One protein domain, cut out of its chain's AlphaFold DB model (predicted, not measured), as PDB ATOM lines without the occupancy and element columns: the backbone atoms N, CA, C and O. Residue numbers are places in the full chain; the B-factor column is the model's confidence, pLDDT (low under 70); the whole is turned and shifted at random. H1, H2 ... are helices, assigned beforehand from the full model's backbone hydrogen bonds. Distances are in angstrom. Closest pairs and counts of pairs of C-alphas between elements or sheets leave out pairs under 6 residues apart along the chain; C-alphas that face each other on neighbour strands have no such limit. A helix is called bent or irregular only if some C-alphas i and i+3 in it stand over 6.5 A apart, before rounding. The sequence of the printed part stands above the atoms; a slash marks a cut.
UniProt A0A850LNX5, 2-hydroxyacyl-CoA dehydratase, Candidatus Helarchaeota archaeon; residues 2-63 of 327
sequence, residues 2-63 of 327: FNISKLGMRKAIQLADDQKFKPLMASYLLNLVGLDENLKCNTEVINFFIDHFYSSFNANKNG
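This is residues 2 to 63 of the 327 residues of the protein "2-hydroxyacyl-CoA dehydratase" of Candidatus Helarchaeota archaeon (UniProt A0A850LNX5). One long helix, H4, runs along one side of the domain, and two shorter helices, H2 and H3, cross it on the same side and meet each other at a corner, like a V laid over the long helix. The one-turn helix H1 sits beyond H2, away from H4, and the six-residue link from H3 folds the chain back into H4. The printed part has 62 residues with four named helices, in the order H1, H2, H3, H4, and no named strand; the class is all helix. The whole is compact, with a radius of gyration of the C-alphas of 11.9 A, and spans 36 by 25 by 18 A.

H4, the longest helix, holds residues 40 to 57 and measures 26.1 A from its first to its last C-alpha, from C-alpha 40 at (38.882, -52.758, 7.294) to C-alpha 57 at (55.472, -34.048, -0.244). H3 holds residues 21 to 33 and is 18.3 A long. H2 holds residues 9 to 17 and is 13.9 A long; it is only just irregular, with C-alphas 14 and 17 at 6.6 A from each other. H1 holds residues 4 to 7, is 5.2 A long and begins with C-alpha 4 at (40.151, -29.713, 2.067).

H4 touches H3 with its residues 42 to 50 alone, and the closest C-alphas, those of Ala 26 and Ile 46, are 6.0 A apart. H3 and H4 run opposite ways at a steep tilt of 64 degrees. H4 touches H2 with its residues 50 to 57 alone; the closest C-alphas are those of Ile 13 and Tyr 54, 5.7 A apart. H2 and H4 run opposite ways at a steep tilt of 69 degrees, only just short of about perpendicular. H2 and H3 touch only at the corner by their link, where the closest C-alphas, those of Ala 16 and Lys 22, are 5.0 A apart; they run opposite ways at a steep tilt of 50 degrees. H1 is close to H2 but not clearly touching it, the closest C-alphas being those of Ile 4 and Ala 12, 6.2 A apart. H1 is apart from H3 and from H4. In H3 and H4 every pair of O i and N i+4 is within hydrogen-bond range, in H2 4 of 5 are, and H1 is too short for such a pair.

The two C-alphas farthest apart, those of Asn 38 and Gly 63, are 36.8 A from each other. The printed part has no cut. The links from H1 to H2 and from H2 to H3 are tight, and the link from H3 to H4 is short. The mean pLDDT of the printed part is 82.4; residues 2 to 7 and 16 to 19 are under 70, and H1 has a mean of 64.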
ATOM      1  N   PHE A   2      35.380 -29.487   8.144       57.66
ATOM      2  CA  PHE A   2      36.703 -29.429   7.535       57.66
ATOM      3  C   PHE A   2      36.534 -29.486   6.008       57.66
ATOM      4  O   PHE A   2      35.812 -30.346   5.516       57.66
ATOM      5  N   ASN A   3      37.104 -28.528   5.271       64.44
ATOM      6  CA  ASN A   3      36.965 -28.460   3.817       64.44
ATOM      7  C   ASN A   3      38.353 -28.391   3.167       64.44
ATOM      8  O   ASN A   3      38.955 -27.316   3.084       64.44
ATOM      9  N   ILE A   4      38.844 -29.552   2.723       63.56
ATOM     10  CA  ILE A   4      40.151 -29.713   2.067       63.56
ATOM     11  C   ILE A   4      40.270 -28.812   0.833       63.56
ATOM     12  O   ILE A   4      41.340 -28.246   0.599       63.56
ATOM     13  N   SER A   5      39.177 -28.590   0.092       61.22
ATOM     14  CA  SER A   5      39.223 -27.795  -1.139       61.22
ATOM     15  C   SER A   5      39.588 -26.326  -0.895       61.22
ATOM     16  O   SER A   5      40.172 -25.681  -1.764       61.22
ATOM     17  N   LYS A   6      39.345 -25.806   0.319       65.44
ATOM     18  CA  LYS A   6      39.756 -24.452   0.732       65.44
ATOM     19  C   LYS A   6      41.201 -24.363   1.229       65.44
ATOM     20  O   LYS A   6      41.775 -23.279   1.208       65.44
ATOM     21  N   LEU A   7      41.777 -25.465   1.713       66.38
ATOM     22  CA  LEU A   7      43.153 -25.509   2.224       66.38
ATOM     23  C   LEU A   7      44.182 -25.663   1.098       66.38
ATOM     24  O   LEU A   7      45.295 -25.157   1.234       66.38
ATOM     25  N   GLY A   8      43.801 -26.330   0.002       72.25
ATOM     26  CA  GLY A   8      44.718 -26.758  -1.054       72.25
ATOM     27  C   GLY A   8      45.492 -28.024  -0.664       72.25
ATOM     28  O   GLY A   8      45.708 -28.300   0.518       72.25
ATOM     29  N   MET A   9      45.916 -28.806  -1.662       74.19
ATOM     30  CA  MET A   9      46.491 -30.143  -1.458       74.19
ATOM     31  C   MET A   9      47.758 -30.126  -0.589       74.19
ATOM     32  O   MET A   9      47.814 -30.821   0.421       74.19
ATOM     33  N   ARG A  10      48.737 -29.267  -0.907       73.06
ATOM     34  CA  ARG A  10      50.014 -29.172  -0.171       73.06
ATOM     35  C   ARG A  10      49.808 -28.889   1.323       73.06
ATOM     36  O   ARG A  10      50.444 -29.513   2.165       73.06
ATOM     37  N   LYS A  11      48.879 -27.990   1.669       74.75
ATOM     38  CA  LYS A  11      48.565 -27.649   3.066       74.75
ATOM     39  C   LYS A  11      47.771 -28.751   3.769       74.75
ATOM     40  O   LYS A  11      48.004 -28.997   4.946       74.75
ATOM     41  N   ALA A  12      46.853 -29.415   3.065       74.31
ATOM     42  CA  ALA A  12      46.120 -30.554   3.612       74.31
ATOM     43  C   ALA A  12      47.063 -31.720   3.954       74.31
ATOM     44  O   ALA A  12      46.963 -32.282   5.039       74.31
ATOM     45  N   ILE A  13      48.028 -32.010   3.075       75.56
ATOM     46  CA  ILE A  13      49.031 -33.059   3.289       75.56
ATOM     47  C   ILE A  13      49.986 -32.695   4.428       75.56
ATOM     48  O   ILE A  13      50.310 -33.549   5.240       75.56
ATOM     49  N   GLN A  14      50.393 -31.430   4.563       73.81
ATOM     50  CA  GLN A  14      51.227 -31.000   5.697       73.81
ATOM     51  C   GLN A  14      50.556 -31.208   7.059       73.81
ATOM     52  O   GLN A  14      51.244 -31.414   8.053       73.81
ATOM     53  N   LEU A  15      49.224 -31.168   7.115       70.75
ATOM     54  CA  LEU A  15      48.472 -31.442   8.336       70.75
ATOM     55  C   LEU A  15      48.313 -32.950   8.602       70.75
ATOM     56  O   LEU A  15      47.929 -33.322   9.704       70.75
ATOM     57  N   ALA A  16      48.622 -33.820   7.635       68.94
ATOM     58  CA  ALA A  16      48.450 -35.269   7.744       68.94
ATOM     59  C   ALA A  16      49.368 -35.951   8.772       68.94
ATOM     60  O   ALA A  16      49.024 -37.033   9.234       68.94
ATOM     61  N   ASP A  17      50.502 -35.341   9.136       65.94
ATOM     62  CA  ASP A  17      51.421 -35.889  10.154       65.94
ATOM     63  C   ASP A  17      50.919 -35.692  11.587       65.94
ATOM     64  O   ASP A  17      51.389 -36.324  12.533       65.94
ATOM     65  N   ASP A  18      49.954 -34.791  11.775       69.75
ATOM     66  CA  ASP A  18      49.344 -34.608  13.079       69.75
ATOM     67  C   ASP A  18      48.513 -35.860  13.396       69.75
ATOM     68  O   ASP A  18      47.510 -36.157  12.736       69.75
ATOM     69  N   GLN A  19      48.923 -36.597  14.436       68.00
ATOM     70  CA  GLN A  19      48.244 -37.812  14.901       68.00
ATOM     71  C   GLN A  19      46.750 -37.594  15.189       68.00
ATOM     72  O   GLN A  19      45.971 -38.546  15.133       68.00
ATOM     73  N   LYS A  20      46.319 -36.357  15.472       71.62
ATOM     74  CA  LYS A  20      44.901 -36.009  15.643       71.62
ATOM     75  C   LYS A  20      44.192 -35.757  14.318       71.62
ATOM     76  O   LYS A  20      42.979 -35.938  14.231       71.62
ATOM     77  N   PHE A  21      44.918 -35.324  13.297       77.62
ATOM     78  CA  PHE A  21      44.360 -34.916  12.016       77.62
ATOM     79  C   PHE A  21      44.274 -36.057  11.006       77.62
ATOM     80  O   PHE A  21      43.302 -36.123  10.253       77.62
ATOM     81  N   LYS A  22      45.231 -36.993  11.019       82.50
ATOM     82  CA  LYS A  22      45.215 -38.161  10.127       82.50
ATOM     83  C   LYS A  22      43.891 -38.944  10.182       82.50
ATOM     84  O   LYS A  22      43.328 -39.184   9.113       82.50
ATOM     85  N   PRO A  23      43.314 -39.266  11.361       85.38
ATOM     86  CA  PRO A  23      42.021 -39.952  11.427       85.38
ATOM     87  C   PRO A  23      40.863 -39.128  10.846       85.38
ATOM     88  O   PRO A  23      39.981 -39.675  10.187       85.38
ATOM     89  N   LEU A  24      40.874 -37.803  11.045       85.12
ATOM     90  CA  LEU A  24      39.857 -36.902  10.492       85.12
ATOM     91  C   LEU A  24      39.933 -36.846   8.964       85.12
ATOM     92  O   LEU A  24      38.902 -36.872   8.292       85.12
ATOM     93  N   MET A  25      41.145 -36.796   8.412       84.94
ATOM     94  CA  MET A  25      41.357 -36.821   6.970       84.94
ATOM     95  C   MET A  25      40.973 -38.175   6.366       84.94
ATOM     96  O   MET A  25      40.317 -38.198   5.328       84.94
ATOM     97  N   ALA A  26      41.306 -39.285   7.029       88.19
ATOM     98  CA  ALA A  26      40.907 -40.616   6.583       88.19
ATOM     99  C   ALA A  26      39.378 -40.756   6.529       88.19
ATOM    100  O   ALA A  26      38.830 -41.140   5.498       88.19
ATOM    101  N   SER A  27      38.679 -40.345   7.592       88.69
ATOM    102  CA  SER A  27      37.212 -40.337   7.627       88.69
ATOM    103  C   SER A  27      36.611 -39.426   6.547       88.69
ATOM    104  O   SER A  27      35.647 -39.804   5.884       88.69
ATOM    105  N   TYR A  28      37.194 -38.246   6.311       88.19
ATOM    106  CA  TYR A  28      36.754 -37.358   5.234       88.19
ATOM    107  C   TYR A  28      36.894 -38.012   3.851       88.19
ATOM    108  O   TYR A  28      35.955 -37.960   3.061       88.19
ATOM    109  N   LEU A  29      38.036 -38.644   3.562       88.50
ATOM    110  CA  LEU A  29      38.289 -39.287   2.269       88.50
ATOM    111  C   LEU A  29      37.417 -40.530   2.056       88.50
ATOM    112  O   LEU A  29      36.885 -40.695   0.962       88.50
ATOM    113  N   LEU A  30      37.205 -41.351   3.090       90.06
ATOM    114  CA  LEU A  30      36.267 -42.481   3.042       90.06
ATOM    115  C   LEU A  30      34.867 -42.018   2.625       90.06
ATOM    116  O   LEU A  30      34.296 -42.549   1.673       90.06
ATOM    117  N   ASN A  31      34.357 -40.973   3.285       88.94
ATOM    118  CA  ASN A  31      33.042 -40.405   2.990       88.94
ATOM    119  C   ASN A  31      32.971 -39.768   1.598       88.94
ATOM    120  O   ASN A  31      31.978 -39.945   0.897       88.94
ATOM    121  N   LEU A  32      34.013 -39.034   1.195       86.62
ATOM    122  CA  LEU A  32      34.075 -38.372  -0.108       86.62
ATOM    123  C   LEU A  32      34.060 -39.379  -1.262       86.62
ATOM    124  O   LEU A  32      33.355 -39.173  -2.245       86.62
ATOM    125  N   VAL A  33      34.842 -40.453  -1.141       86.06
ATOM    126  CA  VAL A  33      34.909 -41.523  -2.144       86.06
ATOM    127  C   VAL A  33      33.658 -42.406  -2.074       86.06
ATOM    128  O   VAL A  33      33.244 -42.963  -3.084       86.06
ATOM    129  N   GLY A  34      33.020 -42.498  -0.905       86.94
ATOM    130  CA  GLY A  34      31.819 -43.297  -0.682       86.94
ATOM    131  C   GLY A  34      32.103 -44.756  -0.325       86.94
ATOM    132  O   GLY A  34      31.241 -45.596  -0.581       86.94
ATOM    133  N   LEU A  35      33.278 -45.033   0.252       88.94
ATOM    134  CA  LEU A  35      33.714 -46.360   0.701       88.94
ATOM    135  C   LEU A  35      33.036 -46.763   2.017       88.94
ATOM    136  O   LEU A  35      32.910 -45.942   2.925       88.94
ATOM    137  N   ASP A  36      32.658 -48.038   2.143       85.50
ATOM    138  CA  ASP A  36      32.113 -48.595   3.390       85.50
ATOM    139  C   ASP A  36      33.170 -48.583   4.508       85.50
ATOM    140  O   ASP A  36      34.217 -49.222   4.390       85.50
ATOM    141  N   GLU A  37      32.895 -47.867   5.600       82.38
ATOM    142  CA  GLU A  37      33.782 -47.766   6.766       82.38
ATOM    143  C   GLU A  37      33.866 -49.063   7.582       82.38
ATOM    144  O   GLU A  37      34.831 -49.265   8.320       82.38
ATOM    145  N   ASN A  38      32.899 -49.973   7.419       83.75
ATOM    146  CA  ASN A  38      32.917 -51.275   8.084       83.75
ATOM    147  C   ASN A  38      33.942 -52.228   7.463       83.75
ATOM    148  O   ASN A  38      34.327 -53.210   8.103       83.75
ATOM    149  N   LEU A  39      34.396 -51.938   6.237       87.56
ATOM    150  CA  LEU A  39      35.449 -52.702   5.590       87.56
ATOM    151  C   LEU A  39      36.816 -52.223   6.073       87.56
ATOM    152  O   LEU A  39      37.245 -51.095   5.806       87.56
ATOM    153  N   LYS A  40      37.556 -53.105   6.749       92.06
ATOM    154  CA  LYS A  40      38.882 -52.758   7.294       92.06
ATOM    155  C   LYS A  40      39.845 -52.372   6.177       92.06
ATOM    156  O   LYS A  40      40.600 -51.409   6.317       92.06
ATOM    157  N   CYS A  41      39.770 -53.073   5.048       92.25
ATOM    158  CA  CYS A  41      40.585 -52.763   3.879       92.25
ATOM    159  C   CYS A  41      40.270 -51.382   3.276       92.25
ATOM    160  O   CYS A  41      41.169 -50.737   2.745       92.25
ATOM    161  N   ASN A  42      39.043 -50.866   3.404       92.75
ATOM    162  CA  ASN A  42      38.725 -49.514   2.931       92.75
ATOM    163  C   ASN A  42      39.445 -48.444   3.756       92.75
ATOM    164  O   ASN A  42      40.026 -47.509   3.207       92.75
ATOM    165  N   THR A  43      39.472 -48.604   5.078       91.44
ATOM    166  CA  THR A  43      40.235 -47.696   5.945       91.44
ATOM    167  C   THR A  43      41.733 -47.793   5.659       91.44
ATOM    168  O   THR A  43      42.420 -46.774   5.558       91.44
ATOM    169  N   GLU A  44      42.247 -49.012   5.481       90.69
ATOM    170  CA  GLU A  44      43.672 -49.224   5.243       90.69
ATOM    171  C   GLU A  44      44.138 -48.630   3.910       90.69
ATOM    172  O   GLU A  44      45.174 -47.968   3.879       90.69
ATOM    173  N   VAL A  45      43.366 -48.767   2.825       89.88
ATOM    174  CA  VAL A  45      43.749 -48.179   1.529       89.88
ATOM    175  C   VAL A  45      43.784 -46.650   1.569       89.88
ATOM    176  O   VAL A  45      44.678 -46.036   0.989       89.88
ATOM    177  N   ILE A  46      42.880 -46.014   2.318       90.12
ATOM    178  CA  ILE A  46      42.929 -44.563   2.537       90.12
ATOM    179  C   ILE A  46      44.175 -44.170   3.339       90.12
ATOM    180  O   ILE A  46      44.825 -43.178   3.008       90.12
ATOM    181  N   ASN A  47      44.567 -44.962   4.339       88.69
ATOM    182  CA  ASN A  47      45.814 -44.726   5.064       88.69
ATOM    183  C   ASN A  47      47.047 -44.875   4.164       88.69
ATOM    184  O   ASN A  47      47.950 -44.051   4.271       88.69
ATOM    185  N   PHE A  48      47.079 -45.859   3.255       87.75
ATOM    186  CA  PHE A  48      48.137 -45.970   2.243       87.75
ATOM    187  C   PHE A  48      48.263 -44.694   1.412       87.75
ATOM    188  O   PHE A  48      49.365 -44.174   1.253       87.75
ATOM    189  N   PHE A  49      47.139 -44.176   0.909       87.38
ATOM    190  CA  PHE A  49      47.123 -42.931   0.145       87.38
ATOM    191  C   PHE A  49      47.665 -41.758   0.959       87.38
ATOM    192  O   PHE A  49      48.530 -41.027   0.482       87.38
ATOM    193  N   ILE A  50      47.188 -41.589   2.193       88.25
ATOM    194  CA  ILE A  50      47.637 -40.507   3.072       88.25
ATOM    195  C   ILE A  50      49.146 -40.597   3.321       88.25
ATOM    196  O   ILE A  50      49.849 -39.601   3.158       88.25
ATOM    197  N   ASP A  51      49.639 -41.784   3.675       88.56
ATOM    198  CA  ASP A  51      51.051 -42.014   3.985       88.56
ATOM    199  C   ASP A  51      51.943 -41.779   2.769       88.56
ATOM    200  O   ASP A  51      52.994 -41.151   2.883       88.56
ATOM    201  N   HIS A  52      51.515 -42.245   1.597       88.94
ATOM    202  CA  HIS A  52      52.256 -42.057   0.359       88.94
ATOM    203  C   HIS A  52      52.367 -40.575  -0.007       88.94
ATOM    204  O   HIS A  52      53.473 -40.068  -0.162       88.94
ATOM    205  N   PHE A  53      51.244 -39.851  -0.056       89.44
ATOM    206  CA  PHE A  53      51.255 -38.418  -0.349       89.44
ATOM    207  C   PHE A  53      52.046 -37.630   0.701       89.44
ATOM    208  O   PHE A  53      52.787 -36.715   0.349       89.44
ATOM    209  N   TYR A  54      51.943 -37.994   1.980       88.50
ATOM    210  CA  TYR A  54      52.735 -37.366   3.033       88.50
ATOM    211  C   TYR A  54      54.241 -37.556   2.823       88.50
ATOM    212  O   TYR A  54      54.990 -36.573   2.830       88.50
ATOM    213  N   SER A  55      54.673 -38.796   2.588       89.50
ATOM    214  CA  SER A  55      56.070 -39.129   2.310       89.50
ATOM    215  C   SER A  55      56.580 -38.420   1.059       89.50
ATOM    216  O   SER A  55      57.675 -37.865   1.088       89.50
ATOM    217  N   SER A  56      55.777 -38.357  -0.007       91.62
ATOM    218  CA  SER A  56      56.151 -37.695  -1.256       91.62
ATOM    219  C   SER A  56      56.330 -36.185  -1.095       91.62
ATOM    220  O   SER A  56      57.346 -35.626  -1.494       91.62
ATOM    221  N   PHE A  57      55.388 -35.501  -0.445       91.19
ATOM    222  CA  PHE A  57      55.472 -34.048  -0.244       91.19
ATOM    223  C   PHE A  57      56.555 -33.613   0.754       91.19
ATOM    224  O   PHE A  57      56.878 -32.425   0.821       91.19
ATOM    225  N   ASN A  58      57.109 -34.549   1.527       90.31
ATOM    226  CA  ASN A  58      58.185 -34.291   2.482       90.31
ATOM    227  C   ASN A  58      59.473 -35.063   2.161       90.31
ATOM    228  O   ASN A  58      60.367 -35.086   3.006       90.31
ATOM    229  N   ALA A  59      59.603 -35.647   0.964       92.44
ATOM    230  CA  ALA A  59      60.745 -36.482   0.585       92.44
ATOM    231  C   ALA A  59      62.083 -35.768   0.844       92.44
ATOM    232  O   ALA A  59      62.851 -36.210   1.702       92.44
ATOM    233  N   ASN A  60      62.270 -34.582   0.252       88.56
ATOM    234  CA  ASN A  60      63.467 -33.749   0.431       88.56
ATOM    235  C   ASN A  60      63.760 -33.414   1.900       88.56
ATOM    236  O   ASN A  60      64.902 -33.493   2.349       88.56
ATOM    237  N   LYS A  61      62.730 -33.066   2.684       89.12
ATOM    238  CA  LYS A  61      62.890 -32.737   4.115       89.12
ATOM    239  C   LYS A  61      63.326 -33.944   4.941       89.12
ATOM    240  O   LYS A  61      64.047 -33.780   5.919       89.12
ATOM    241  N   ASN A  62      62.886 -35.130   4.538       90.12
ATOM    242  CA  ASN A  62      63.202 -36.394   5.187       90.12
ATOM    243  C   ASN A  62      64.503 -37.018   4.651       90.12
ATOM    244  O   ASN A  62      64.866 -38.108   5.082       90.12
ATOM    245  N   GLY A  63      65.204 -36.345   3.730       92.31
ATOM    246  CA  GLY A  63      66.426 -36.856   3.103       92.31
ATOM    247  C   GLY A  63      66.188 -38.021   2.139       92.31
ATOM    248  O   GLY A  63      67.127 -38.751   1.833       92.31
TER     249      GLY A  63